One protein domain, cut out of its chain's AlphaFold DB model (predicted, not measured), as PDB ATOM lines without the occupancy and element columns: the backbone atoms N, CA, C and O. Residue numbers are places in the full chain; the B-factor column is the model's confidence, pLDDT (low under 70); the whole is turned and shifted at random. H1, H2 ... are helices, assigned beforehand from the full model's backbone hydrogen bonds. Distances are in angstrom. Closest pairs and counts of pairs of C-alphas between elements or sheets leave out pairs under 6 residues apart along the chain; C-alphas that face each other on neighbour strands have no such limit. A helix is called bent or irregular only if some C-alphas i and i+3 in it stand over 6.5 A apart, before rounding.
ATOM      1  N   ALA A   6      -7.319  36.096  41.273       63.38
ATOM      2  CA  ALA A   6      -6.950  36.710  39.998       63.38
ATOM      3  C   ALA A   6      -5.433  36.662  39.731       63.38
ATOM      4  O   ALA A   6      -5.024  36.422  38.599       63.38
ATOM      5  N   GLY A   7      -4.593  36.818  40.760       68.19
ATOM      6  CA  GLY A   7      -3.142  36.646  40.638       68.19
ATOM      7  C   GLY A   7      -2.741  35.197  40.365       68.19
ATOM      8  O   GLY A   7      -1.860  34.944  39.546       68.19
ATOM      9  N   ALA A   8      -3.413  34.235  41.004       70.62
ATOM     10  CA  ALA A   8      -3.210  32.812  40.740       70.62
ATOM     11  C   ALA A   8      -3.641  32.429  39.313       70.62
ATOM     12  O   ALA A   8      -2.909  31.715  38.632       70.62
ATOM     13  N   VAL A   9      -4.773  32.962  38.835       71.81
ATOM     14  CA  VAL A   9      -5.227  32.820  37.442       71.81
ATOM     15  C   VAL A   9      -4.206  33.425  36.485       71.81
ATOM     16  O   VAL A   9      -3.806  32.745  35.554       71.81
ATOM     17  N   LEU A  10      -3.702  34.637  36.743       69.12
ATOM     18  CA  LEU A  10      -2.668  35.262  35.911       69.12
ATOM     19  C   LEU A  10      -1.385  34.418  35.848       69.12
ATOM     20  O   LEU A  10      -0.824  34.238  34.770       69.12
ATOM     21  N   ARG A  11      -0.925  33.866  36.981       74.81
ATOM     22  CA  ARG A  11       0.238  32.961  37.010       74.81
ATOM     23  C   ARG A  11      -0.018  31.682  36.221       74.81
ATOM     24  O   ARG A  11       0.855  31.283  35.461       74.81
ATOM     25  N   ALA A  12      -1.207  31.091  36.341       73.56
ATOM     26  CA  ALA A  12      -1.602  29.928  35.550       73.56
ATOM     27  C   ALA A  12      -1.668  30.258  34.048       73.56
ATOM     28  O   ALA A  12      -1.151  29.502  33.230       73.56
ATOM     29  N   THR A  13      -2.212  31.422  33.680       72.81
ATOM     30  CA  THR A  13      -2.212  31.923  32.299       72.81
ATOM     31  C   THR A  13      -0.795  32.116  31.771       72.81
ATOM     32  O   THR A  13      -0.576  31.914  30.588       72.81
ATOM     33  N   LEU A  14       0.183  32.441  32.617       69.00
ATOM     34  CA  LEU A  14       1.596  32.566  32.245       69.00
ATOM     35  C   LEU A  14       2.421  31.279  32.464       69.00
ATOM     36  O   LEU A  14       3.632  31.327  32.287       69.00
ATOM     37  N   GLU A  15       1.797  30.159  32.854       70.44
ATOM     38  CA  GLU A  15       2.476  28.879  33.165       70.44
ATOM     39  C   GLU A  15       3.566  28.967  34.245       70.44
ATOM     40  O   GLU A  15       4.490  28.155  34.338       70.44
ATOM     41  N   LEU A  16       3.419  29.940  35.138       69.31
ATOM     42  CA  LEU A  16       4.308  30.130  36.272       69.31
ATOM     43  C   LEU A  16       3.882  29.238  37.449       69.31
ATOM     44  O   LEU A  16       2.683  29.040  37.672       69.31
ATOM     45  N   PRO A  17       4.834  28.732  38.257       67.81
ATOM     46  CA  PRO A  17       4.509  27.913  39.423       67.81
ATOM     47  C   PRO A  17       3.632  28.689  40.423       67.81
ATOM     48  O   PRO A  17       3.771  29.911  40.523       67.81
ATOM     49  N   PRO A  18       2.741  28.039  41.193       68.00
ATOM     50  CA  PRO A  18       1.952  28.719  42.221       68.00
ATOM     51  C   PRO A  18       2.851  29.447  43.231       68.00
ATOM     52  O   PRO A  18       3.892  28.924  43.620       68.00
ATOM     53  N   LEU A  19       2.455  30.652  43.651       70.88
ATOM     54  CA  LEU A  19       3.174  31.434  44.658       70.88
ATOM     55  C   LEU A  19       2.182  32.174  45.559       70.88
ATOM     56  O   LEU A  19       1.154  32.662  45.085       70.88
ATOM     57  N   ASP A  20       2.524  32.299  46.837       68.81
ATOM     58  CA  ASP A  20       1.791  33.125  47.786       68.81
ATOM     59  C   ASP A  20       1.994  34.617  47.501       68.81
ATOM     60  O   ASP A  20       3.116  35.104  47.334       68.81
ATOM     61  N   PHE A  21       0.891  35.368  47.488       65.94
ATOM     62  CA  PHE A  21       0.926  36.814  47.294       65.94
ATOM     63  C   PHE A  21       0.953  37.556  48.633       65.94
ATOM     64  O   PHE A  21       0.196  37.273  49.573       65.94
ATOM     65  N   HIS A  22       1.813  38.570  48.694       64.12
ATOM     66  CA  HIS A  22       1.885  39.515  49.801       64.12
ATOM     67  C   HIS A  22       1.264  40.844  49.369       64.12
ATOM     68  O   HIS A  22       1.774  41.515  48.474       64.12
ATOM     69  N   VAL A  23       0.171  41.243  50.020       63.28
ATOM     70  CA  VAL A  23      -0.383  42.593  49.868       63.28
ATOM     71  C   VAL A  23       0.396  43.526  50.785       63.28
ATOM     72  O   VAL A  23       0.496  43.282  51.984       63.28
ATOM     73  N   THR A  24       0.956  44.590  50.214       58.53
ATOM     74  CA  THR A  24       1.578  45.673  50.983       58.53
ATOM     75  C   THR A  24       0.585  46.821  51.090       58.53
ATOM     76  O   THR A  24       0.180  47.364  50.063       58.53
ATOM     77  N   LEU A  25       0.203  47.196  52.310       61.06
ATOM     78  CA  LEU A  25      -0.621  48.378  52.555       61.06
ATOM     79  C   LEU A  25       0.298  49.593  52.726       61.06
ATOM     80  O   LEU A  25       1.147  49.615  53.615       61.06
ATOM     81  N   GLY A  26       0.157  50.573  51.835       60.16
ATOM     82  CA  GLY A  26       0.863  51.849  51.925       60.16
ATOM     83  C   GLY A  26       0.061  52.873  52.724       60.16
ATOM     84  O   GLY A  26      -1.157  52.944  52.579       60.16
ATOM     85  N   PHE A  27       0.736  53.696  53.527       61.41
ATOM     86  CA  PHE A  27       0.129  54.853  54.194       61.41
ATOM     87  C   PHE A  27       0.605  56.141  53.505       61.41
ATOM     88  O   PHE A  27       1.775  56.260  53.144       61.41
ATOM     89  N   ASN A  28      -0.297  57.107  53.299       57.41
ATOM     90  CA  ASN A  28      -0.011  58.410  52.670       57.41
ATOM     91  C   ASN A  28       0.646  58.333  51.277       57.41
ATOM     92  O   ASN A  28       1.573  59.084  50.976       57.41
ATOM     93  N   GLY A  29       0.193  57.403  50.426       57.31
ATOM     94  CA  GLY A  29       0.683  57.274  49.047       57.31
ATOM     95  C   GLY A  29       2.148  56.838  48.926       57.31
ATOM     96  O   GLY A  29       2.711  56.904  47.835       57.31
ATOM     97  N   ARG A  30       2.777  56.399  50.025       53.16
ATOM     98  CA  ARG A  30       4.151  55.894  50.032       53.16
ATOM     99  C   ARG A  30       4.177  54.390  50.227       53.16
ATOM    100  O   ARG A  30       3.428  53.825  51.025       53.16
ATOM    101  N   ASP A  31       5.066  53.758  49.475       59.62
ATOM    102  CA  ASP A  31       5.384  52.350  49.631       59.62
ATOM    103  C   ASP A  31       6.138  52.120  50.946       59.62
ATOM    104  O   ASP A  31       7.145  52.775  51.205       59.62
ATOM    105  N   VAL A  32       5.646  51.204  51.778       57.47
ATOM    106  CA  VAL A  32       6.217  50.912  53.104       57.47
ATOM    107  C   VAL A  32       7.181  49.717  53.036       57.47
ATOM    108  O   VAL A  32       7.914  49.448  53.989       57.47
ATOM    109  N   HIS A  33       7.247  49.007  51.901       55.09
ATOM    110  CA  HIS A  33       8.174  47.894  51.707       55.09
ATOM    111  C   HIS A  33       8.939  48.053  50.391       55.09
ATOM    112  O   HIS A  33       8.338  48.082  49.327       55.09
ATOM    113  N   GLY A  34      10.277  48.057  50.443       56.09
ATOM    114  CA  GLY A  34      11.163  48.075  49.262       56.09
ATOM    115  C   GLY A  34      11.143  46.784  48.429       56.09
ATOM    116  O   GLY A  34      12.152  46.400  47.844       56.09
ATOM    117  N   ARG A  35      10.021  46.056  48.425       57.09
ATOM    118  CA  ARG A  35       9.807  44.841  47.636       57.09
ATOM    119  C   ARG A  35       9.445  45.251  46.213       57.09
ATOM    120  O   ARG A  35       8.553  46.070  46.015       57.09
ATOM    121  N   SER A  36      10.100  44.648  45.223       57.41
ATOM    122  CA  SER A  36       9.751  44.874  43.819       57.41
ATOM    123  C   SER A  36       8.318  44.413  43.547       57.41
ATOM    124  O   SER A  36       7.976  43.253  43.775       57.41
ATOM    125  N   LYS A  37       7.487  45.337  43.060       65.44
ATOM    126  CA  LYS A  37       6.093  45.101  42.640       65.44
ATOM    127  C   LYS A  37       5.949  45.035  41.118       65.44
ATOM    128  O   LYS A  37       4.839  44.996  40.600       65.44
ATOM    129  N   GLY A  38       7.075  45.077  40.403       60.38
ATOM    130  CA  GLY A  38       7.111  45.013  38.948       60.38
ATOM    131  C   GLY A  38       6.945  43.585  38.413       60.38
ATOM    132  O   GLY A  38       6.931  42.624  39.193       60.38
ATOM    133  N   PRO A  39       6.884  43.424  37.079       60.22
ATOM    134  CA  PRO A  39       6.766  42.124  36.413       60.22
ATOM    135  C   PRO A  39       7.837  41.101  36.831       60.22
ATOM    136  O   PRO A  39       7.558  39.908  36.848       60.22
ATOM    137  N   ALA A  40       9.014  41.564  37.274       60.78
ATOM    138  CA  ALA A  40      10.076  40.758  37.891       60.78
ATOM    139  C   ALA A  40       9.581  39.802  38.984       60.78
ATOM    140  O   ALA A  40      10.086  38.692  39.127       60.78
ATOM    141  N   SER A  41       8.602  40.245  39.781       62.81
ATOM    142  CA  SER A  41       8.058  39.476  40.907       62.81
ATOM    143  C   SER A  41       7.395  38.165  40.468       62.81
ATOM    144  O   SER A  41       7.276  37.228  41.262       62.81
ATOM    145  N   LEU A  42       7.017  38.068  39.190       62.56
ATOM    146  CA  LEU A  42       6.441  36.870  38.597       62.56
ATOM    147  C   LEU A  42       7.472  35.740  38.429       62.56
ATOM    148  O   LEU A  42       7.080  34.576  38.474       62.56
ATOM    149  N   LEU A  43       8.766  36.065  38.340       65.25
ATOM    150  CA  LEU A  43       9.875  35.147  38.038       65.25
ATOM    151  C   LEU A  43      10.465  34.437  39.275       65.25
ATOM    152  O   LEU A  43      11.619  34.018  39.277       65.25
ATOM    153  N   SER A  44       9.706  34.319  40.365       60.84
ATOM    154  CA  SER A  44      10.133  33.538  41.531       60.84
ATOM    155  C   SER A  44      10.088  32.034  41.207       60.84
ATOM    156  O   SER A  44       9.036  31.403  41.280       60.84
ATOM    157  N   GLY A  45      11.245  31.481  40.821       62.19
ATOM    158  CA  GLY A  45      11.437  30.088  40.385       62.19
ATOM    159  C   GLY A  45      11.829  29.975  38.904       62.19
ATOM    160  O   GLY A  45      11.628  30.914  38.138       62.19
ATOM    161  N   ALA A  46      12.397  28.835  38.494       61.69
ATOM    162  CA  ALA A  46      12.725  28.589  37.086       61.69
ATOM    163  C   ALA A  46      11.426  28.451  36.258       61.69
ATOM    164  O   ALA A  46      10.572  27.635  36.631       61.69
ATOM    165  N   PRO A  47      11.238  29.226  35.172       68.62
ATOM    166  CA  PRO A  47      10.080  29.069  34.301       68.62
ATOM    167  C   PRO A  47      10.091  27.689  33.641       68.62
ATOM    168  O   PRO A  47      11.151  27.150  33.320       68.62
ATOM    169  N   ARG A  48       8.908  27.122  33.410       72.94
ATOM    170  CA  ARG A  48       8.762  25.916  32.589       72.94
ATOM    171  C   ARG A  48       8.972  26.252  31.106       72.94
ATOM    172  O   ARG A  48       8.853  27.412  30.719       72.94
ATOM    173  N   ALA A  49       9.287  25.244  30.291       71.38
ATOM    174  CA  ALA A  49       9.541  25.401  28.852       71.38
ATOM    175  C   ALA A  49       8.391  26.111  28.109       71.38
ATOM    176  O   ALA A  49       8.613  27.013  27.308       71.38
ATOM    177  N   ASP A  50       7.160  25.727  28.438       78.88
ATOM    178  CA  ASP A  50       5.897  26.236  27.893       78.88
ATOM    179  C   ASP A  50       5.643  27.723  28.223       78.88
ATOM    180  O   ASP A  50       4.995  28.442  27.457       78.88
ATOM    181  N   ALA A  51       6.262  28.234  29.290       80.50
ATOM    182  CA  ALA A  51       6.149  29.630  29.688       80.50
ATOM    183  C   ALA A  51       6.916  30.598  28.765       80.50
ATOM    184  O   ALA A  51       6.557  31.777  28.715       80.50
ATOM    185  N   ALA A  52       7.947  30.158  28.024       84.19
ATOM    186  CA  ALA A  52       8.793  31.056  27.222       84.19
ATOM    187  C   ALA A  52       7.995  31.903  26.201       84.19
ATOM    188  O   ALA A  52       8.050  33.135  26.294       84.19
ATOM    189  N   PRO A  53       7.146  31.322  25.324       86.00
ATOM    190  CA  PRO A  53       6.298  32.095  24.411       86.00
ATOM    191  C   PRO A  53       5.409  33.133  25.113       86.00
ATOM    192  O   PRO A  53       5.178  34.229  24.595       86.00
ATOM    193  N   ARG A  54       4.922  32.821  26.320       86.75
ATOM    194  CA  ARG A  54       4.047  33.719  27.087       86.75
ATOM    195  C   ARG A  54       4.820  34.857  27.738       86.75
ATOM    196  O   ARG A  54       4.339  35.990  27.755       86.75
ATOM    197  N   LEU A  55       6.026  34.578  28.231       87.25
ATOM    198  CA  LEU A  55       6.925  35.578  28.805       87.25
ATOM    199  C   LEU A  55       7.354  36.606  27.756       87.25
ATOM    200  O   LEU A  55       7.267  37.809  28.014       87.25
ATOM    201  N   VAL A  56       7.747  36.162  26.557       91.00
ATOM    202  CA  VAL A  56       8.102  37.088  25.472       91.00
ATOM    203  C   VAL A  56       6.889  37.866  24.958       91.00
ATOM    204  O   VAL A  56       7.002  39.068  24.709       91.00
ATOM    205  N   ALA A  57       5.709  37.242  24.866       89.12
ATOM    206  CA  ALA A  57       4.479  37.942  24.500       89.12
ATOM    207  C   ALA A  57       4.132  39.042  25.519       89.12
ATOM    208  O   ALA A  57       3.822  40.171  25.132       89.12
ATOM    209  N   ALA A  58       4.261  38.753  26.817       85.81
ATOM    210  CA  ALA A  58       4.071  39.736  27.879       85.81
ATOM    211  C   ALA A  58       5.108  40.871  27.805       85.81
ATOM    212  O   ALA A  58       4.742  42.042  27.917       85.81
ATOM    213  N   ALA A  59       6.383  40.556  27.549       88.94
ATOM    214  CA  ALA A  59       7.425  41.562  27.347       88.94
ATOM    215  C   ALA A  59       7.102  42.488  26.160       88.94
ATOM    216  O   ALA A  59       7.149  43.712  26.298       88.94
ATOM    217  N   LYS A  60       6.704  41.923  25.010       90.06
ATOM    218  CA  LYS A  60       6.297  42.689  23.820       90.06
ATOM    219  C   LYS A  60       5.067  43.564  24.104       90.06
ATOM    220  O   LYS A  60       5.060  44.730  23.714       90.06
ATOM    221  N   ALA A  61       4.078  43.064  24.846       86.94
ATOM    222  CA  ALA A  61       2.895  43.838  25.237       86.94
ATOM    223  C   ALA A  61       3.238  45.027  26.154       86.94
ATOM    224  O   ALA A  61       2.729  46.131  25.955       86.94
ATOM    225  N   LEU A  62       4.145  44.836  27.118       84.94
ATOM    226  CA  LEU A  62       4.641  45.926  27.965       84.94
ATOM    227  C   LEU A  62       5.362  47.000  27.143       84.94
ATOM    228  O   LEU A  62       5.158  48.190  27.372       84.94
ATOM    229  N   LEU A  63       6.164  46.594  26.154       86.44
ATOM    230  CA  LEU A  63       6.835  47.519  25.242       86.44
ATOM    231  C   LEU A  63       5.844  48.237  24.313       86.44
ATOM    232  O   LEU A  63       6.045  49.408  23.998       86.44
ATOM    233  N   ALA A  64       4.760  47.596  23.890       84.69
ATOM    234  CA  ALA A  64       3.741  48.235  23.057       84.69
ATOM    235  C   ALA A  64       2.909  49.293  23.812       84.69
ATOM    236  O   ALA A  64       2.254  50.122  23.184       84.69
ATOM    237  N   SER A  65       2.941  49.302  25.148       80.69
ATOM    238  CA  SER A  65       2.201  50.278  25.947       80.69
ATOM    239  C   SER A  65       2.740  51.699  25.759       80.69
ATOM    240  O   SER A  65       3.900  51.985  26.063       80.69
ATOM    241  N   ALA A  66       1.872  52.617  25.323       61.88
ATOM    242  CA  ALA A  66       2.203  54.031  25.124       61.88
ATOM    243  C   ALA A  66       2.655  54.746  26.415       61.88
ATOM    244  O   ALA A  66       3.393  55.723  26.349       61.88
ATOM    245  N   ASN A  67       2.267  54.226  27.586       64.94
ATOM    246  CA  ASN A  67       2.611  54.767  28.907       64.94
ATOM    247  C   ASN A  67       3.723  53.966  29.608       64.94
ATOM    248  O   ASN A  67       3.825  54.000  30.837       64.94
ATOM    249  N   ALA A  68       4.524  53.194  28.867       71.81
ATOM    250  CA  ALA A  68       5.588  52.386  29.450       71.81
ATOM    251  C   ALA A  68       6.608  53.269  30.199       71.81
ATOM    252  O   ALA A  68       7.445  53.938  29.594       71.81
ATOM    253  N   SER A  69       6.543  53.254  31.531       76.75
ATOM    254  CA  SER A  69       7.542  53.876  32.400       76.75
ATOM    255  C   SER A  69       8.847  53.073  32.383       76.75
ATOM    256  O   SER A  69       8.852  51.896  32.017       76.75
ATOM    257  N   GLY A  70       9.953  53.670  32.843       74.94
ATOM    258  CA  GLY A  70      11.238  52.967  32.952       74.94
ATOM    259  C   GLY A  70      11.129  51.630  33.699       74.94
ATOM    260  O   GLY A  70      11.647  50.624  33.229       74.94
ATOM    261  N   ALA A  71      10.334  51.580  34.772       74.81
ATOM    262  CA  ALA A  71      10.084  50.354  35.535       74.81
ATOM    263  C   ALA A  71       9.342  49.266  34.731       74.81
ATOM    264  O   ALA A  71       9.601  48.076  34.914       74.81
ATOM    265  N   LEU A  72       8.427  49.644  33.829       77.75
ATOM    266  CA  LEU A  72       7.749  48.687  32.944       77.75
ATOM    267  C   LEU A  72       8.694  48.158  31.862       77.75
ATOM    268  O   LEU A  72       8.632  46.974  31.533       77.75
ATOM    269  N   VAL A  73       9.590  49.002  31.344       83.62
ATOM    270  CA  VAL A  73      10.606  48.592  30.362       83.62
ATOM    271  C   VAL A  73      11.650  47.665  30.998       83.62
ATOM    272  O   VAL A  73      12.008  46.658  30.392       83.62
ATOM    273  N   GLU A  74      12.087  47.939  32.229       85.44
ATOM    274  CA  GLU A  74      12.946  47.025  33.003       85.44
ATOM    275  C   GLU A  74      12.248  45.688  33.280       85.44
ATOM    276  O   GLU A  74      12.854  44.625  33.147       85.44
ATOM    277  N   GLY A  75      10.948  45.721  33.591       81.88
ATOM    278  CA  GLY A  75      10.135  44.513  33.704       81.88
ATOM    279  C   GLY A  75      10.076  43.717  32.396       81.88
ATOM    280  O   GLY A  75      10.226  42.498  32.416       81.88
ATOM    281  N   ALA A  76       9.910  44.391  31.254       87.94
ATOM    282  CA  ALA A  76       9.925  43.749  29.941       87.94
ATOM    283  C   ALA A  76      11.290  43.118  29.618       87.94
ATOM    284  O   ALA A  76      11.338  41.994  29.125       87.94
ATOM    285  N   GLU A  77      12.393  43.799  29.946       92.12
ATOM    286  CA  GLU A  77      13.747  43.253  29.807       92.12
ATOM    287  C   GLU A  77      13.925  41.971  30.634       92.12
ATOM    288  O   GLU A  77      14.462  40.981  30.141       92.12
ATOM    289  N   GLN A  78      13.456  41.959  31.882       89.25
ATOM    290  CA  GLN A  78      13.557  40.792  32.762       89.25
ATOM    291  C   GLN A  78      12.736  39.606  32.248       89.25
ATOM    292  O   GLN A  78      13.242  38.486  32.224       89.25
ATOM    293  N   LEU A  79      11.499  39.846  31.798       88.88
ATOM    294  CA  LEU A  79      10.657  38.808  31.196       88.88
ATOM    295  C   LEU A  79      11.286  38.242  29.915       88.88
ATOM    296  O   LEU A  79      11.297  37.028  29.727       88.88
ATOM    297  N   ALA A  80      11.851  39.101  29.063       92.38
ATOM    298  CA  ALA A  80      12.520  38.672  27.839       92.38
ATOM    299  C   ALA A  80      13.816  37.886  28.125       92.38
ATOM    300  O   ALA A  80      14.063  36.881  27.468       92.38
ATOM    301  N   ASN A  81      14.604  38.267  29.142       91.88
ATOM    302  CA  ASN A  81      15.774  37.490  29.577       91.88
ATOM    303  C   ASN A  81      15.370  36.104  30.100       91.88
ATOM    304  O   ASN A  81      16.008  35.116  29.751       91.88
ATOM    305  N   ALA A  82      14.312  36.021  30.913       88.50
ATOM    306  CA  ALA A  82      13.808  34.741  31.407       88.50
ATOM    307  C   ALA A  82      13.296  33.860  30.258       88.50
ATOM    308  O   ALA A  82      13.602  32.674  30.213       88.50
ATOM    309  N   SER A  83      12.582  34.451  29.295       90.44
ATOM    310  CA  SER A  83      12.168  33.754  28.075       90.44
ATOM    311  C   SER A  83      13.360  33.228  27.278       90.44
ATOM    312  O   SER A  83      13.301  32.099  26.806       90.44
ATOM    313  N   LEU A  84      14.424  34.026  27.126       92.81
ATOM    314  CA  LEU A  84      15.625  33.630  26.394       92.81
ATOM    315  C   LEU A  84      16.323  32.447  27.073       92.81
ATOM    316  O   LEU A  84      16.590  31.451  26.416       92.81
ATOM    317  N   GLN A  85      16.543  32.523  28.390       90.12
ATOM    318  CA  GLN A  85      17.163  31.438  29.163       90.12
ATOM    319  C   GLN A  85      16.362  30.137  29.066       90.12
ATOM    320  O   GLN A  85      16.932  29.058  28.916       90.12
ATOM    321  N   THR A  86      15.033  30.230  29.145       87.38
ATOM    322  CA  THR A  86      14.162  29.064  28.998       87.38
ATOM    323  C   THR A  86      14.219  28.495  27.582       87.38
ATOM    324  O   THR A  86      14.284  27.275  27.443       87.38
ATOM    325  N   ALA A  87      14.214  29.339  26.547       88.62
ATOM    326  CA  ALA A  87      14.298  28.897  25.157       88.62
ATOM    327  C   ALA A  87      15.637  28.193  24.865       88.62
ATOM    328  O   ALA A  87      15.629  27.073  24.359       88.62
ATOM    329  N   GLU A  88      16.758  28.778  25.303       88.75
ATOM    330  CA  GLU A  88      18.105  28.195  25.189       88.75
ATOM    331  C   GLU A  88      18.195  26.832  25.892       88.75
ATOM    332  O   GLU A  88      18.709  25.863  25.337       88.75
ATOM    333  N   ALA A  89      17.655  26.730  27.113       86.62
ATOM    334  CA  ALA A  89      17.693  25.494  27.895       86.62
ATOM    335  C   ALA A  89      16.921  24.333  27.242       86.62
ATOM    336  O   ALA A  89      17.213  23.172  27.527       86.62
ATOM    337  N   HIS A  90      15.947  24.636  26.379       86.25
ATOM    338  CA  HIS A  90      15.102  23.646  25.712       86.25
ATOM    339  C   HIS A  90      15.342  23.562  24.194       86.25
ATOM    340  O   HIS A  90      14.657  22.792  23.523       86.25
ATOM    341  N   GLY A  91      16.310  24.312  23.652       86.56
ATOM    342  CA  GLY A  91      16.631  24.332  22.223       86.56
ATOM    343  C   GLY A  91      15.524  24.911  21.330       86.56
ATOM    344  O   GLY A  91      15.383  24.487  20.182       86.56
ATOM    345  N   ASP A  92      14.716  25.846  21.839       88.00
ATOM    346  CA  ASP A  92      13.657  26.516  21.074       88.00
ATOM    347  C   ASP A  92      14.209  27.716  20.289       88.00
ATOM    348  O   ASP A  92      14.167  28.862  20.740       88.00
ATOM    349  N   ALA A  93      14.685  27.458  19.069       89.94
ATOM    350  CA  ALA A  93      15.248  28.488  18.196       89.94
ATOM    351  C   ALA A  93      14.262  29.632  17.873       89.94
ATOM    352  O   ALA A  93      14.673  30.784  17.722       89.94
ATOM    353  N   HIS A  94      12.957  29.349  17.775       90.94
ATOM    354  CA  HIS A  94      11.962  30.388  17.495       90.94
ATOM    355  C   HIS A  94      11.736  31.281  18.721       90.94
ATOM    356  O   HIS A  94      11.675  32.510  18.602       90.94
ATOM    357  N   GLY A  95      11.667  30.668  19.905       89.94
ATOM    358  CA  GLY A  95      11.615  31.366  21.186       89.94
ATOM    359  C   GLY A  95      12.848  32.235  21.438       89.94
ATOM    360  O   GLY A  95      12.702  33.368  21.905       89.94
ATOM    361  N   GLU A  96      14.042  31.762  21.070       93.88
ATOM    362  CA  GLU A  96      15.286  32.535  21.163       93.88
ATOM    363  C   GLU A  96      15.229  33.813  20.320       93.88
ATOM    364  O   GLU A  96      15.470  34.904  20.846       93.88
ATOM    365  N   VAL A  97      14.848  33.709  19.040       95.69
ATOM    366  CA  VAL A  97      14.701  34.869  18.141       95.69
ATOM    367  C   VAL A  97      13.698  35.870  18.715       95.69
ATOM    368  O   VAL A  97      14.015  37.053  18.864       95.69
ATOM    369  N   ALA A  98      12.513  35.405  19.122       94.44
ATOM    370  CA  ALA A  98      11.480  36.275  19.674       94.44
ATOM    371  C   ALA A  98      11.941  36.993  20.958       94.44
ATOM    372  O   ALA A  98      11.630  38.176  21.156       94.44
ATOM    373  N   ALA A  99      12.665  36.293  21.837       95.12
ATOM    374  CA  ALA A  99      13.181  36.851  23.082       95.12
ATOM    375  C   ALA A  99      14.303  37.871  22.828       95.12
ATOM    376  O   ALA A  99      14.301  38.950  23.429       95.12
ATOM    377  N   LEU A 100      15.216  37.583  21.894       97.44
ATOM    378  CA  LEU A 100      16.284  38.498  21.484       97.44
ATOM    379  C   LEU A 100      15.734  39.787  20.857       97.44
ATOM    380  O   LEU A 100      16.236  40.871  21.164       97.44
ATOM    381  N   GLU A 101      14.668  39.712  20.053       96.12
ATOM    382  CA  GLU A 101      13.965  40.900  19.545       96.12
ATOM    383  C   GLU A 101      13.432  41.777  20.684       96.12
ATOM    384  O   GLU A 101      13.657  42.992  20.705       96.12
ATOM    385  N   ALA A 102      12.742  41.168  21.655       95.31
ATOM    386  CA  ALA A 102      12.193  41.887  22.801       95.31
ATOM    387  C   ALA A 102      13.303  42.532  23.651       95.31
ATOM    388  O   ALA A 102      13.159  43.680  24.082       95.31
ATOM    389  N   LEU A 103      14.436  41.844  23.831       97.12
ATOM    390  CA  LEU A 103      15.608  42.383  24.522       97.12
ATOM    391  C   LEU A 103      16.230  43.566  23.785       97.12
ATOM    392  O   LEU A 103      16.535  44.572  24.428       97.12
ATOM    393  N   CYS A 104      16.386  43.486  22.462       97.12
ATOM    394  CA  CYS A 104      16.891  44.598  21.656       97.12
ATOM    395  C   CYS A 104      16.035  45.857  21.852       97.12
ATOM    396  O   CYS A 104      16.561  46.939  22.128       97.12
ATOM    397  N   LEU A 105      14.709  45.706  21.785       94.50
ATOM    398  CA  LEU A 105      13.759  46.806  21.960       94.50
ATOM    399  C   LEU A 105      13.780  47.375  23.388       94.50
ATOM    400  O   LEU A 105      13.848  48.596  23.558       94.50
ATOM    401  N   ALA A 106      13.752  46.518  24.413       93.38
ATOM    402  CA  ALA A 106      13.760  46.947  25.812       93.38
ATOM    403  C   ALA A 106      15.066  47.668  26.180       93.38
ATOM    404  O   ALA A 106      15.043  48.801  26.664       93.38
ATOM    405  N   ARG A 107      16.217  47.060  25.877       95.75
ATOM    406  CA  ARG A 107      17.546  47.627  26.166       95.75
ATOM    407  C   ARG A 107      17.821  48.896  25.362       95.75
ATOM    408  O   ARG A 107      18.504  49.794  25.859       95.75
ATOM    409  N   GLY A 108      17.257  49.001  24.155       92.56
ATOM    410  CA  GLY A 108      17.286  50.219  23.349       92.56
ATOM    411  C   GLY A 108      16.572  51.379  24.045       92.56
ATOM    412  O   GLY A 108      17.140  52.462  24.176       92.56
ATOM    413  N   ARG A 109      15.367  51.143  24.581       92.19
ATOM    414  CA  ARG A 109      14.627  52.149  25.365       92.19
ATOM    415  C   ARG A 109      15.333  52.531  26.665       92.19
ATOM    416  O   ARG A 109      15.294  53.695  27.046       92.19
ATOM    417  N   LEU A 110      16.019  51.581  27.300       91.94
ATOM    418  CA  LEU A 110      16.835  51.811  28.499       91.94
ATOM    419  C   LEU A 110      18.202  52.452  28.206       91.94
ATOM    420  O   LEU A 110      18.983  52.642  29.135       91.94
ATOM    421  N   GLN A 111      18.511  52.774  26.942       93.25
ATOM    422  CA  GLN A 111      19.777  53.392  26.528       93.25
ATOM    423  C   GLN A 111      21.016  52.578  26.952       93.25
ATOM    424  O   GLN A 111      22.013  53.128  27.419       93.25
ATOM    425  N   ARG A 112      20.975  51.247  26.777       95.06
ATOM    426  CA  ARG A 112      22.076  50.326  27.130       95.06
ATOM    427  C   ARG A 112      22.789  49.770  25.886       95.06
ATOM    428  O   ARG A 112      22.669  48.581  25.591       95.06
ATOM    429  N   PRO A 113      23.571  50.578  25.146       94.94
ATOM    430  CA  PRO A 113      24.038  50.220  23.805       94.94
ATOM    431  C   PRO A 113      24.935  48.974  23.757       94.94
ATOM    432  O   PRO A 113      24.845  48.207  22.809       94.94
ATOM    433  N   ARG A 114      25.754  48.708  24.787       97.31
ATOM    434  CA  ARG A 114      26.576  47.480  24.835       97.31
ATOM    435  C   ARG A 114      25.724  46.210  24.904       97.31
ATOM    436  O   ARG A 114      25.996  45.257  24.189       97.31
ATOM    437  N   GLN A 115      24.673  46.229  25.722       96.19
ATOM    438  CA  GLN A 115      23.767  45.090  25.891       96.19
ATOM    439  C   GLN A 115      22.809  44.934  24.700       96.19
ATOM    440  O   GLN A 115      22.365  43.822  24.416       96.19
ATOM    441  N   VAL A 116      22.472  46.037  24.017       97.56
ATOM    442  CA  VAL A 116      21.757  45.988  22.732       97.56
ATOM    443  C   VAL A 116      22.629  45.324  21.678       97.56
ATOM    444  O   VAL A 116      22.140  44.439  20.992       97.56
ATOM    445  N   LEU A 117      23.905  45.716  21.564       97.38
ATOM    446  CA  LEU A 117      24.814  45.150  20.569       97.38
ATOM    447  C   LEU A 117      24.961  43.634  20.737       97.38
ATOM    448  O   LEU A 117      24.798  42.910  19.767       97.38
ATOM    449  N   GLU A 118      25.168  43.161  21.967       96.94
ATOM    450  CA  GLU A 118      25.258  41.728  22.271       96.94
ATOM    451  C   GLU A 118      23.993  40.958  21.858       96.94
ATOM    452  O   GLU A 118      24.078  39.928  21.192       96.94
ATOM    453  N   ALA A 119      22.806  41.469  22.206       96.62
ATOM    454  CA  ALA A 119      21.546  40.838  21.812       96.62
ATOM    455  C   ALA A 119      21.321  40.895  20.293       96.62
ATOM    456  O   ALA A 119      20.837  39.931  19.707       96.62
ATOM    457  N   ALA A 120      21.684  42.005  19.651       97.12
ATOM    458  CA  ALA A 120      21.473  42.213  18.228       97.12
ATOM    459  C   ALA A 120      22.436  41.385  17.367       97.12
ATOM    460  O   ALA A 120      22.011  40.854  16.347       97.12
ATOM    461  N   ASP A 121      23.694  41.216  17.784       97.25
ATOM    462  CA  ASP A 121      24.652  40.321  17.121       97.25
ATOM    463  C   ASP A 121      24.145  38.873  17.151       97.25
ATOM    464  O   ASP A 121      24.135  38.193  16.123       97.25
ATOM    465  N   ARG A 122      23.637  38.422  18.306       97.25
ATOM    466  CA  ARG A 122      23.010  37.100  18.446       97.25
ATOM    467  C   ARG A 122      21.745  36.964  17.597       97.25
ATOM    468  O   ARG A 122      21.554  35.934  16.961       97.25
ATOM    469  N   LEU A 123      20.906  37.999  17.558       96.94
ATOM    470  CA  LEU A 123      19.678  38.007  16.764       96.94
ATOM    471  C   LEU A 123      19.971  37.928  15.266       96.94
ATOM    472  O   LEU A 123      19.355  37.127  14.583       96.94
ATOM    473  N   VAL A 124      20.925  38.711  14.756       95.44
ATOM    474  CA  VAL A 124      21.309  38.682  13.334       95.44
ATOM    475  C   VAL A 124      21.955  37.344  12.959       95.44
ATOM    476  O   VAL A 124      21.771  36.877  11.837       95.44
ATOM    477  N   ALA A 125      22.681  36.707  13.884       95.19
ATOM    478  CA  ALA A 125      23.225  35.367  13.674       95.19
ATOM    479  C   ALA A 125      22.131  34.284  13.622       95.19
ATOM    480  O   ALA A 125      22.242  33.353  12.826       95.19
ATOM    481  N   ALA A 126      21.085  34.405  14.445       93.00
ATOM    482  CA  ALA A 126      19.960  33.467  14.480       93.00
ATOM    483  C   ALA A 126      18.941  33.703  13.348       93.00
ATOM    484  O   ALA A 126      18.394  32.752  12.794       93.00
ATOM    485  N   ASP A 127      18.705  34.964  12.981       93.62
ATOM    486  CA  ASP A 127      17.830  35.390  11.891       93.62
ATOM    487  C   ASP A 127      18.451  36.567  11.123       93.62
ATOM    488  O   ASP A 127      18.292  37.747  11.459       93.62
ATOM    489  N   ALA A 128      19.115  36.235  10.016       89.81
ATOM    490  CA  ALA A 128      19.741  37.214   9.133       89.81
ATOM    491  C   ALA A 128      18.735  38.176   8.472       89.81
ATOM    492  O   ALA A 128      19.147  39.233   7.983       89.81
ATOM    493  N   ARG A 129      17.435  37.838   8.450       89.88
ATOM    494  CA  ARG A 129      16.362  38.666   7.877       89.88
ATOM    495  C   ARG A 129      15.668  39.555   8.910       89.88
ATOM    496  O   ARG A 129      14.775  40.321   8.543       89.88
ATOM    497  N   SER A 130      16.095  39.531  10.174       91.00
ATOM    498  CA  SER A 130      15.499  40.365  11.218       91.00
ATOM    499  C   SER A 130      15.845  41.847  11.033       91.00
ATOM    500  O   SER A 130      16.931  42.315  11.390       91.00
ATOM    501  N   ALA A 131      14.885  42.636  10.537       90.12
ATOM    502  CA  ALA A 131      15.018  44.093  10.449       90.12
ATOM    503  C   ALA A 131      15.245  44.738  11.833       90.12
ATOM    504  O   ALA A 131      16.004  45.702  11.959       90.12
ATOM    505  N   VAL A 132      14.633  44.180  12.888       92.38
ATOM    506  CA  VAL A 132      14.838  44.614  14.282       92.38
ATOM    507  C   VAL A 132      16.283  44.373  14.714       92.38
ATOM    508  O   VAL A 132      16.876  45.265  15.327       92.38
ATOM    509  N   GLY A 133      16.862  43.220  14.364       94.62
ATOM    510  CA  GLY A 133      18.261  42.893  14.634       94.62
ATOM    511  C   GLY A 133      19.220  43.881  13.980       94.62
ATOM    512  O   GLY A 133      19.984  44.546  14.680       94.62
ATOM    513  N   HIS A 134      19.118  44.067  12.661       94.69
ATOM    514  CA  HIS A 134      19.997  44.990  11.931       94.69
ATOM    515  C   HIS A 134      19.850  46.443  12.397       94.69
ATOM    516  O   HIS A 134      20.853  47.112  12.650       94.69
ATOM    517  N   LYS A 135      18.618  46.928  12.606       95.25
ATOM    518  CA  LYS A 135      18.376  48.276  13.150       95.25
ATOM    519  C   LYS A 135      18.999  48.447  14.535       95.25
ATOM    520  O   LYS A 135      19.682  49.439  14.783       95.25
ATOM    521  N   SER A 136      18.769  47.498  15.442       96.44
ATOM    522  CA  SER A 136      19.251  47.581  16.826       96.44
ATOM    523  C   SER A 136      20.774  47.501  16.895       96.44
ATOM    524  O   SER A 136      21.397  48.272  17.627       96.44
ATOM    525  N   ARG A 137      21.381  46.641  16.068       97.31
ATOM    526  CA  ARG A 137      22.833  46.534  15.904       97.31
ATOM    527  C   ARG A 137      23.431  47.849  15.406       97.31
ATOM    528  O   ARG A 137      24.337  48.385  16.043       97.31
ATOM    529  N   ALA A 138      22.891  48.409  14.321       96.12
ATOM    530  CA  ALA A 138      23.349  49.685  13.775       96.12
ATOM    531  C   ALA A 138      23.200  50.823  14.798       96.12
ATOM    532  O   ALA A 138      24.145  51.578  15.027       96.12
ATOM    533  N   ALA A 139      22.054  50.907  15.481       96.19
ATOM    534  CA  ALA A 139      21.802  51.912  16.511       96.19
ATOM    535  C   ALA A 139      22.823  51.832  17.657       96.19
ATOM    536  O   ALA A 139      23.358  52.856  18.090       96.19
ATOM    537  N   ALA A 140      23.126  50.618  18.123       97.00
ATOM    538  CA  ALA A 140      24.103  50.386  19.178       97.00
ATOM    539  C   ALA A 140      25.529  50.761  18.747       97.00
ATOM    540  O   ALA A 140      26.230  51.444  19.495       97.00
ATOM    541  N   LEU A 141      25.951  50.380  17.537       97.25
ATOM    542  CA  LEU A 141      27.270  50.729  16.995       97.25
ATOM    543  C   LEU A 141      27.437  52.244  16.833       97.25
ATOM    544  O   LEU A 141      28.457  52.800  17.247       97.25
ATOM    545  N   VAL A 142      26.407  52.930  16.325       94.94
ATOM    546  CA  VAL A 142      26.371  54.398  16.221       94.94
ATOM    547  C   VAL A 142      26.479  55.055  17.597       94.94
ATOM    548  O   VAL A 142      27.248  56.003  17.764       94.94
ATOM    549  N   ALA A 143      25.744  54.557  18.597       94.88
ATOM    550  CA  ALA A 143      25.806  55.070  19.967       94.88
ATOM    551  C   ALA A 143      27.187  54.856  20.613       94.88
ATOM    552  O   ALA A 143      27.649  55.698  21.383       94.88
ATOM    553  N   LEU A 144      27.874  53.767  20.261       95.94
ATOM    554  CA  LEU A 144      29.233  53.443  20.711       95.94
ATOM    555  C   LEU A 144      30.339  54.123  19.886       95.94
ATOM    556  O   LEU A 144      31.512  53.859  20.135       95.94
ATOM    557  N   ARG A 145      29.990  54.989  18.921       94.81
ATOM    558  CA  ARG A 145      30.922  55.656  17.987       94.81
ATOM    559  C   ARG A 145      31.760  54.697  17.129       94.81
ATOM    560  O   ARG A 145      32.813  55.068  16.618       94.81
ATOM    561  N   ARG A 146      31.285  53.468  16.927       95.38
ATOM    562  CA  ARG A 146      31.911  52.458  16.058       95.38
ATOM    563  C   ARG A 146      31.381  52.600  14.631       95.38
ATOM    564  O   ARG A 146      30.682  51.729  14.124       95.38
ATOM    565  N   HIS A 147      31.656  53.746  14.008       90.94
ATOM    566  CA  HIS A 147      31.041  54.138  12.732       90.94
ATOM    567  C   HIS A 147      31.434  53.237  11.555       90.94
ATOM    568  O   HIS A 147      30.576  52.925  10.734       90.94
ATOM    569  N   ALA A 148      32.686  52.767  11.510       85.44
ATOM    570  CA  ALA A 148      33.150  51.831  10.483       85.44
ATOM    571  C   ALA A 148      32.385  50.495  10.545       85.44
ATOM    572  O   ALA A 148      31.915  49.995   9.530       85.44
ATOM    573  N   ASP A 149      32.155  49.972  11.753       89.38
ATOM    574  CA  ASP A 149      31.414  48.720  11.960       89.38
ATOM    575  C   ASP A 149      29.905  48.878  11.692       89.38
ATOM    576  O   ASP A 149      29.205  47.914  11.362       89.38
ATOM    577  N   ALA A 150      29.373  50.095  11.856       91.94
ATOM    578  CA  ALA A 150      27.963  50.391  11.625       91.94
ATOM    579  C   ALA A 150      27.595  50.355  10.132       91.94
ATOM    580  O   ALA A 150      26.493  49.917   9.800       91.94
ATOM    581  N   GLN A 151      28.503  50.762   9.238       84.25
ATOM    582  CA  GLN A 151      28.226  50.881   7.800       84.25
ATOM    583  C   GLN A 151      27.770  49.572   7.132       84.25
ATOM    584  O   GLN A 151      26.709  49.588   6.502       84.25
ATOM    585  N   PRO A 152      28.461  48.423   7.302       84.62
ATOM    586  CA  PRO A 152      27.985  47.150   6.759       84.62
ATOM    587  C   PRO A 152      26.587  46.781   7.262       84.62
ATOM    588  O   PRO A 152      25.757  46.290   6.505       84.62
ATOM    589  N   THR A 153      26.292  47.082   8.529       89.88
ATOM    590  CA  THR A 153      24.977  46.808   9.128       89.88
ATOM    591  C   THR A 153      23.872  47.647   8.493       89.88
ATOM    592  O   THR A 153      22.784  47.143   8.229       89.88
ATOM    593  N   LEU A 154      24.139  48.930   8.243       87.81
ATOM    594  CA  LEU A 154      23.192  49.840   7.594       87.81
ATOM    595  C   LEU A 154      22.931  49.425   6.139       87.81
ATOM    596  O   LEU A 154      21.795  49.493   5.675       87.81
ATOM    597  N   LEU A 155      23.952  48.925   5.435       82.00
ATOM    598  CA  LEU A 155      23.796  48.325   4.105       82.00
ATOM    599  C   LEU A 155      22.892  47.085   4.136       82.00
ATOM    600  O   LEU A 155      21.974  46.990   3.322       82.00
ATOM    601  N   SER A 156      23.098  46.173   5.091       84.62
ATOM    602  CA  SER A 156      22.237  44.994   5.256       84.62
ATOM    603  C   SER A 156      20.797  45.365   5.616       84.62
ATOM    604  O   SER A 156      19.867  44.819   5.024       84.62
ATOM    605  N   LEU A 157      20.593  46.325   6.526       88.19
ATOM    606  CA  LEU A 157      19.258  46.817   6.876       88.19
ATOM    607  C   LEU A 157      18.534  47.369   5.646       88.19
ATOM    608  O   LEU A 157      17.397  46.997   5.378       88.19
ATOM    609  N   ARG A 158      19.213  48.220   4.876       81.12
ATOM    610  CA  ARG A 158      18.680  48.803   3.644       81.12
ATOM    611  C   ARG A 158      18.303  47.737   2.618       81.12
ATOM    612  O   ARG A 158      17.231  47.824   2.028       81.12
ATOM    613  N   ALA A 159      19.123  46.697   2.454       79.38
ATOM    614  CA  ALA A 159      18.794  45.582   1.571       79.38
ATOM    615  C   ALA A 159      17.485  44.884   1.980       79.38
ATOM    616  O   ALA A 159      16.679  44.586   1.103       79.38
ATOM    617  N   LEU A 160      17.244  44.694   3.284       83.69
ATOM    618  CA  LEU A 160      15.997  44.120   3.810       83.69
ATOM    619  C   LEU A 160      14.790  45.048   3.635       83.69
ATOM    620  O   LEU A 160      13.683  44.575   3.389       83.69
ATOM    621  N   LEU A 161      14.982  46.369   3.735       81.31
ATOM    622  CA  LEU A 161      13.904  47.338   3.514       81.31
ATOM    623  C   LEU A 161      13.348  47.271   2.083       81.31
ATOM    624  O   LEU A 161      12.173  47.590   1.883       81.31
ATOM    625  N   ARG A 162      14.138  46.818   1.099       73.31
ATOM    626  CA  ARG A 162      13.673  46.646  -0.291       73.31
ATOM    627  C   ARG A 162      12.527  45.645  -0.399       73.31
ATOM    628  O   ARG A 162      11.565  45.920  -1.110       73.31
ATOM    629  N   ASP A 163      12.592  44.566   0.375       74.38
ATOM    630  CA  ASP A 163      11.631  43.460   0.322       74.38
ATOM    631  C   ASP A 163      10.366  43.720   1.164       74.38
ATOM    632  O   ASP A 163       9.392  42.969   1.082       74.38
ATOM    633  N   LEU A 164      10.349  44.787   1.974       74.31
ATOM    634  CA  LEU A 164       9.186  45.151   2.783       74.31
ATOM    635  C   LEU A 164       8.112  45.874   1.952       74.31
ATOM    636  O   LEU A 164       8.448  46.754   1.145       74.31
ATOM    637  N   PRO A 165       6.816  45.594   2.191       73.56
ATOM    638  CA  PRO A 165       5.726  46.308   1.537       73.56
ATOM    639  C   PRO A 165       5.735  47.805   1.901       73.56
ATOM    640  O   PRO A 165       6.180  48.179   2.993       73.56
ATOM    641  N   PRO A 166       5.255  48.685   1.004       70.81
ATOM    642  CA  PRO A 166       5.133  50.109   1.297       70.81
ATOM    643  C   PRO A 166       4.170  50.345   2.473       70.81
ATOM    644  O   PRO A 166       3.080  49.780   2.522       70.81
ATOM    645  N   GLY A 167       4.581  51.180   3.431       73.25
ATOM    646  CA  GLY A 167       3.818  51.488   4.643       73.25
ATOM    647  C   GLY A 167       4.562  52.445   5.582       73.25
ATOM    648  O   GLY A 167       5.755  52.698   5.404       73.25
ATOM    649  N   GLY A 168       3.865  52.973   6.597       64.50
ATOM    650  CA  GLY A 168       4.415  53.973   7.530       64.50
ATOM    651  C   GLY A 168       5.648  53.497   8.309       64.50
ATOM    652  O   GLY A 168       6.585  54.269   8.525       64.50
ATOM    653  N   ASP A 169       5.700  52.209   8.652       74.31
ATOM    654  CA  ASP A 169       6.843  51.609   9.349       74.31
ATOM    655  C   ASP A 169       8.087  51.528   8.455       74.31
ATOM    656  O   ASP A 169       9.193  51.832   8.908       74.31
ATOM    657  N   LYS A 170       7.913  51.201   7.164       78.50
ATOM    658  CA  LYS A 170       9.003  51.184   6.175       78.50
ATOM    659  C   LYS A 170       9.586  52.583   5.985       78.50
ATOM    660  O   LYS A 170      10.797  52.745   6.091       78.50
ATOM    661  N   ALA A 171       8.738  53.593   5.776       70.81
ATOM    662  CA  ALA A 171       9.179  54.979   5.582       70.81
ATOM    663  C   ALA A 171       9.941  55.521   6.807       70.81
ATOM    664  O   ALA A 171      10.994  56.151   6.677       70.81
ATOM    665  N   SER A 172       9.451  55.212   8.010       79.25
ATOM    666  CA  SER A 172      10.097  55.616   9.264       79.25
ATOM    667  C   SER A 172      11.456  54.936   9.460       79.25
ATOM    668  O   SER A 172      12.418  55.571   9.895       79.25
ATOM    669  N   LEU A 173      11.557  53.643   9.132       82.88
ATOM    670  CA  LEU A 173      12.814  52.895   9.199       82.88
ATOM    671  C   LEU A 173      13.827  53.362   8.152       82.88
ATOM    672  O   LEU A 173      15.005  53.476   8.488       82.88
ATOM    673  N   GLN A 174      13.371  53.666   6.937       79.31
ATOM    674  CA  GLN A 174      14.195  54.212   5.859       79.31
ATOM    675  C   GLN A 174      14.809  55.551   6.279       79.31
ATOM    676  O   GLN A 174      16.028  55.670   6.362       79.31
ATOM    677  N   THR A 175      13.966  56.493   6.716       78.12
ATOM    678  CA  THR A 175      14.399  57.815   7.199       78.12
ATOM    679  C   THR A 175      15.447  57.699   8.309       78.12
ATOM    680  O   THR A 175      16.454  58.407   8.314       78.12
ATOM    681  N   TRP A 176      15.234  56.788   9.262       89.06
ATOM    682  CA  TRP A 176      16.196  56.547  10.334       89.06
ATOM    683  C   TRP A 176      17.520  55.968   9.812       89.06
ATOM    684  O   TRP A 176      18.589  56.393  10.255       89.06
ATOM    685  N   CYS A 177      17.459  55.010   8.881       85.19
ATOM    686  CA  CYS A 177      18.634  54.380   8.282       85.19
ATOM    687  C   CYS A 177      19.499  55.415   7.550       85.19
ATOM    688  O   CYS A 177      20.710  55.459   7.767       85.19
ATOM    689  N   ASP A 178      18.876  56.304   6.776       76.94
ATOM    690  CA  ASP A 178      19.569  57.341   6.005       76.94
ATOM    691  C   ASP A 178      20.233  58.382   6.916       76.94
ATOM    692  O   ASP A 178      21.386  58.772   6.712       76.94
ATOM    693  N   GLN A 179      19.553  58.785   7.994       82.31
ATOM    694  CA  GLN A 179      20.131  59.667   9.012       82.31
ATOM    695  C   GLN A 179      21.326  59.019   9.729       82.31
ATOM    696  O   GLN A 179      22.338  59.683   9.988       82.31
ATOM    697  N   ALA A 180      21.230  57.728  10.055       86.06
ATOM    698  CA  ALA A 180      22.303  56.984  10.706       86.06
ATOM    699  C   ALA A 180      23.520  56.795   9.782       86.06
ATOM    700  O   ALA A 180      24.654  56.974  10.237       86.06
ATOM    701  N   ASP A 181      23.298  56.499   8.498       82.19
ATOM    702  CA  ASP A 181      24.352  56.390   7.483       82.19
ATOM    703  C   ASP A 181      25.059  57.730   7.281       82.19
ATOM    704  O   ASP A 181      26.282  57.804   7.418       82.19
ATOM    705  N   ARG A 182      24.298  58.820   7.103       78.06
ATOM    706  CA  ARG A 182      24.849  60.180   6.998       78.06
ATOM    707  C   ARG A 182      25.754  60.510   8.185       78.06
ATOM    708  O   ARG A 182      26.877  60.977   8.000       78.06
ATOM    709  N   LYS A 183      25.305  60.210   9.408       83.75
ATOM    710  CA  LYS A 183      26.093  60.427  10.630       83.75
ATOM    711  C   LYS A 183      27.390  59.612  10.642       83.75
ATOM    712  O   LYS A 183      28.425  60.145  11.037       83.75
ATOM    713  N   CYS A 184      27.348  58.344  10.230       84.25
ATOM    714  CA  CYS A 184      28.547  57.506  10.158       84.25
ATOM    715  C   CYS A 184      29.534  58.028   9.117       84.25
ATOM    716  O   CYS A 184      30.719  58.133   9.413       84.25
ATOM    717  N   ARG A 185      29.050  58.414   7.934       78.81
ATOM    718  CA  ARG A 185      29.887  58.941   6.850       78.81
ATOM    719  C   ARG A 185      30.602  60.225   7.254       78.81
ATOM    720  O   ARG A 185      31.817  60.294   7.111       78.81
ATOM    721  N   ILE A 186      29.885  61.176   7.863       77.31
ATOM    722  CA  ILE A 186      30.486  62.412   8.392       77.31
ATOM    723  C   ILE A 186      31.585  62.090   9.412       77.31
ATOM    724  O   ILE A 186      32.677  62.649   9.340       77.31
ATOM    725  N   ALA A 187      31.327  61.166  10.341       81.00
ATOM    726  CA  ALA A 187      32.309  60.782  11.354       81.00
ATOM    727  C   ALA A 187      33.546  60.069  10.774       81.00
ATOM    728  O   ALA A 187      34.610  60.114  11.385       81.00
TER     729      ALA A 187
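Overview. This is residues 6 to 187 of the 477 residues of the protein "Hypothetical protein" of Brandtodinium nutricula (UniProt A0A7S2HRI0). Seven helices, H3 to H9, zigzag up and down side by side in stacked turns: H3, H5, H7 and H9 form one row, each touching the next, and H4, H6 and H8 fit between them on the other side. At the H3 and H4 end sits a looser part, with the short H1, a long loop and the small H2 packed on H4; residues 26 to 31 of the loop stick out. The printed part has 182 residues with nine named helices, H1 to H9 in chain order, and no named strand; its class is all helix. It is only just compact, close to loose, with a radius of gyration of the C-alphas of 18.7 A and spans of 55 by 42 by 29 A.

Along the chain. The longest helix by residues, H4, covers residues 70 to 90 and 30.4 A, from C-alpha 70 at (11.238, 52.967, 32.952). Before it come H3, residues 51 to 64, 19.9 A; H2, residues 39 to 43; and H1, residues 6 to 13, with C-alpha 6 at (-6.950, 36.710, 39.998). After it come H5, residues 93 to 109, 24.7 A; H6, residues 113 to 126, 19.6 A; H7, residues 131 to 143, 18.1 A; and H8, residues 147 to 163, 25.4 A. H8 is neither bent nor irregular, but only just: C-alphas 149 and 152 are 6.4 A apart. H9, residues 168 to 187, is 29.0 A long and ends at C-alpha 187, (32.309, 60.782, 11.354).

Arrangement. H3 to H9 form an up and down bundle, each helix running against the one before it. H4 and H5 are a hairpin at a shallow tilt of 21 degrees; their closest C-alphas, of Ala 80 and Ala 99, are 5.1 A apart. H3 touches H4 at 26 degrees, opposite ways, closest at C-alphas 59 and 76, 4.2 A. H5 and H7 are the hubs, touching four helices each. H5 touches H7 with residues 101 to 108 alone, the same way at 38 degrees, only just steep. H8 and H9 are a hairpin, closest at C-alphas 147 and 184, 4.9 A. H4 and H6 are apart. H2 touches H4, closest at C-alphas 39 and 75, 4.9 A. H1 touches no helix. Every O i to N i+4 pair is within hydrogen-bond range in H1, H3, H4, H5, H6, H7 and H9; H8 has 10 of 13, and H2 has 0 of 1 but 2 of 2 O i to N i+3 pairs.

Size, cuts and confidence. The C-alphas farthest apart, of Asp 20 and Ile 186, are 56.9 A apart. The printed part has no cut. The link from H1 to H2, 25 residues, is long. Mean pLDDT of the printed part is 81.9; 38 residues are under 70, among them residues 20 to 47.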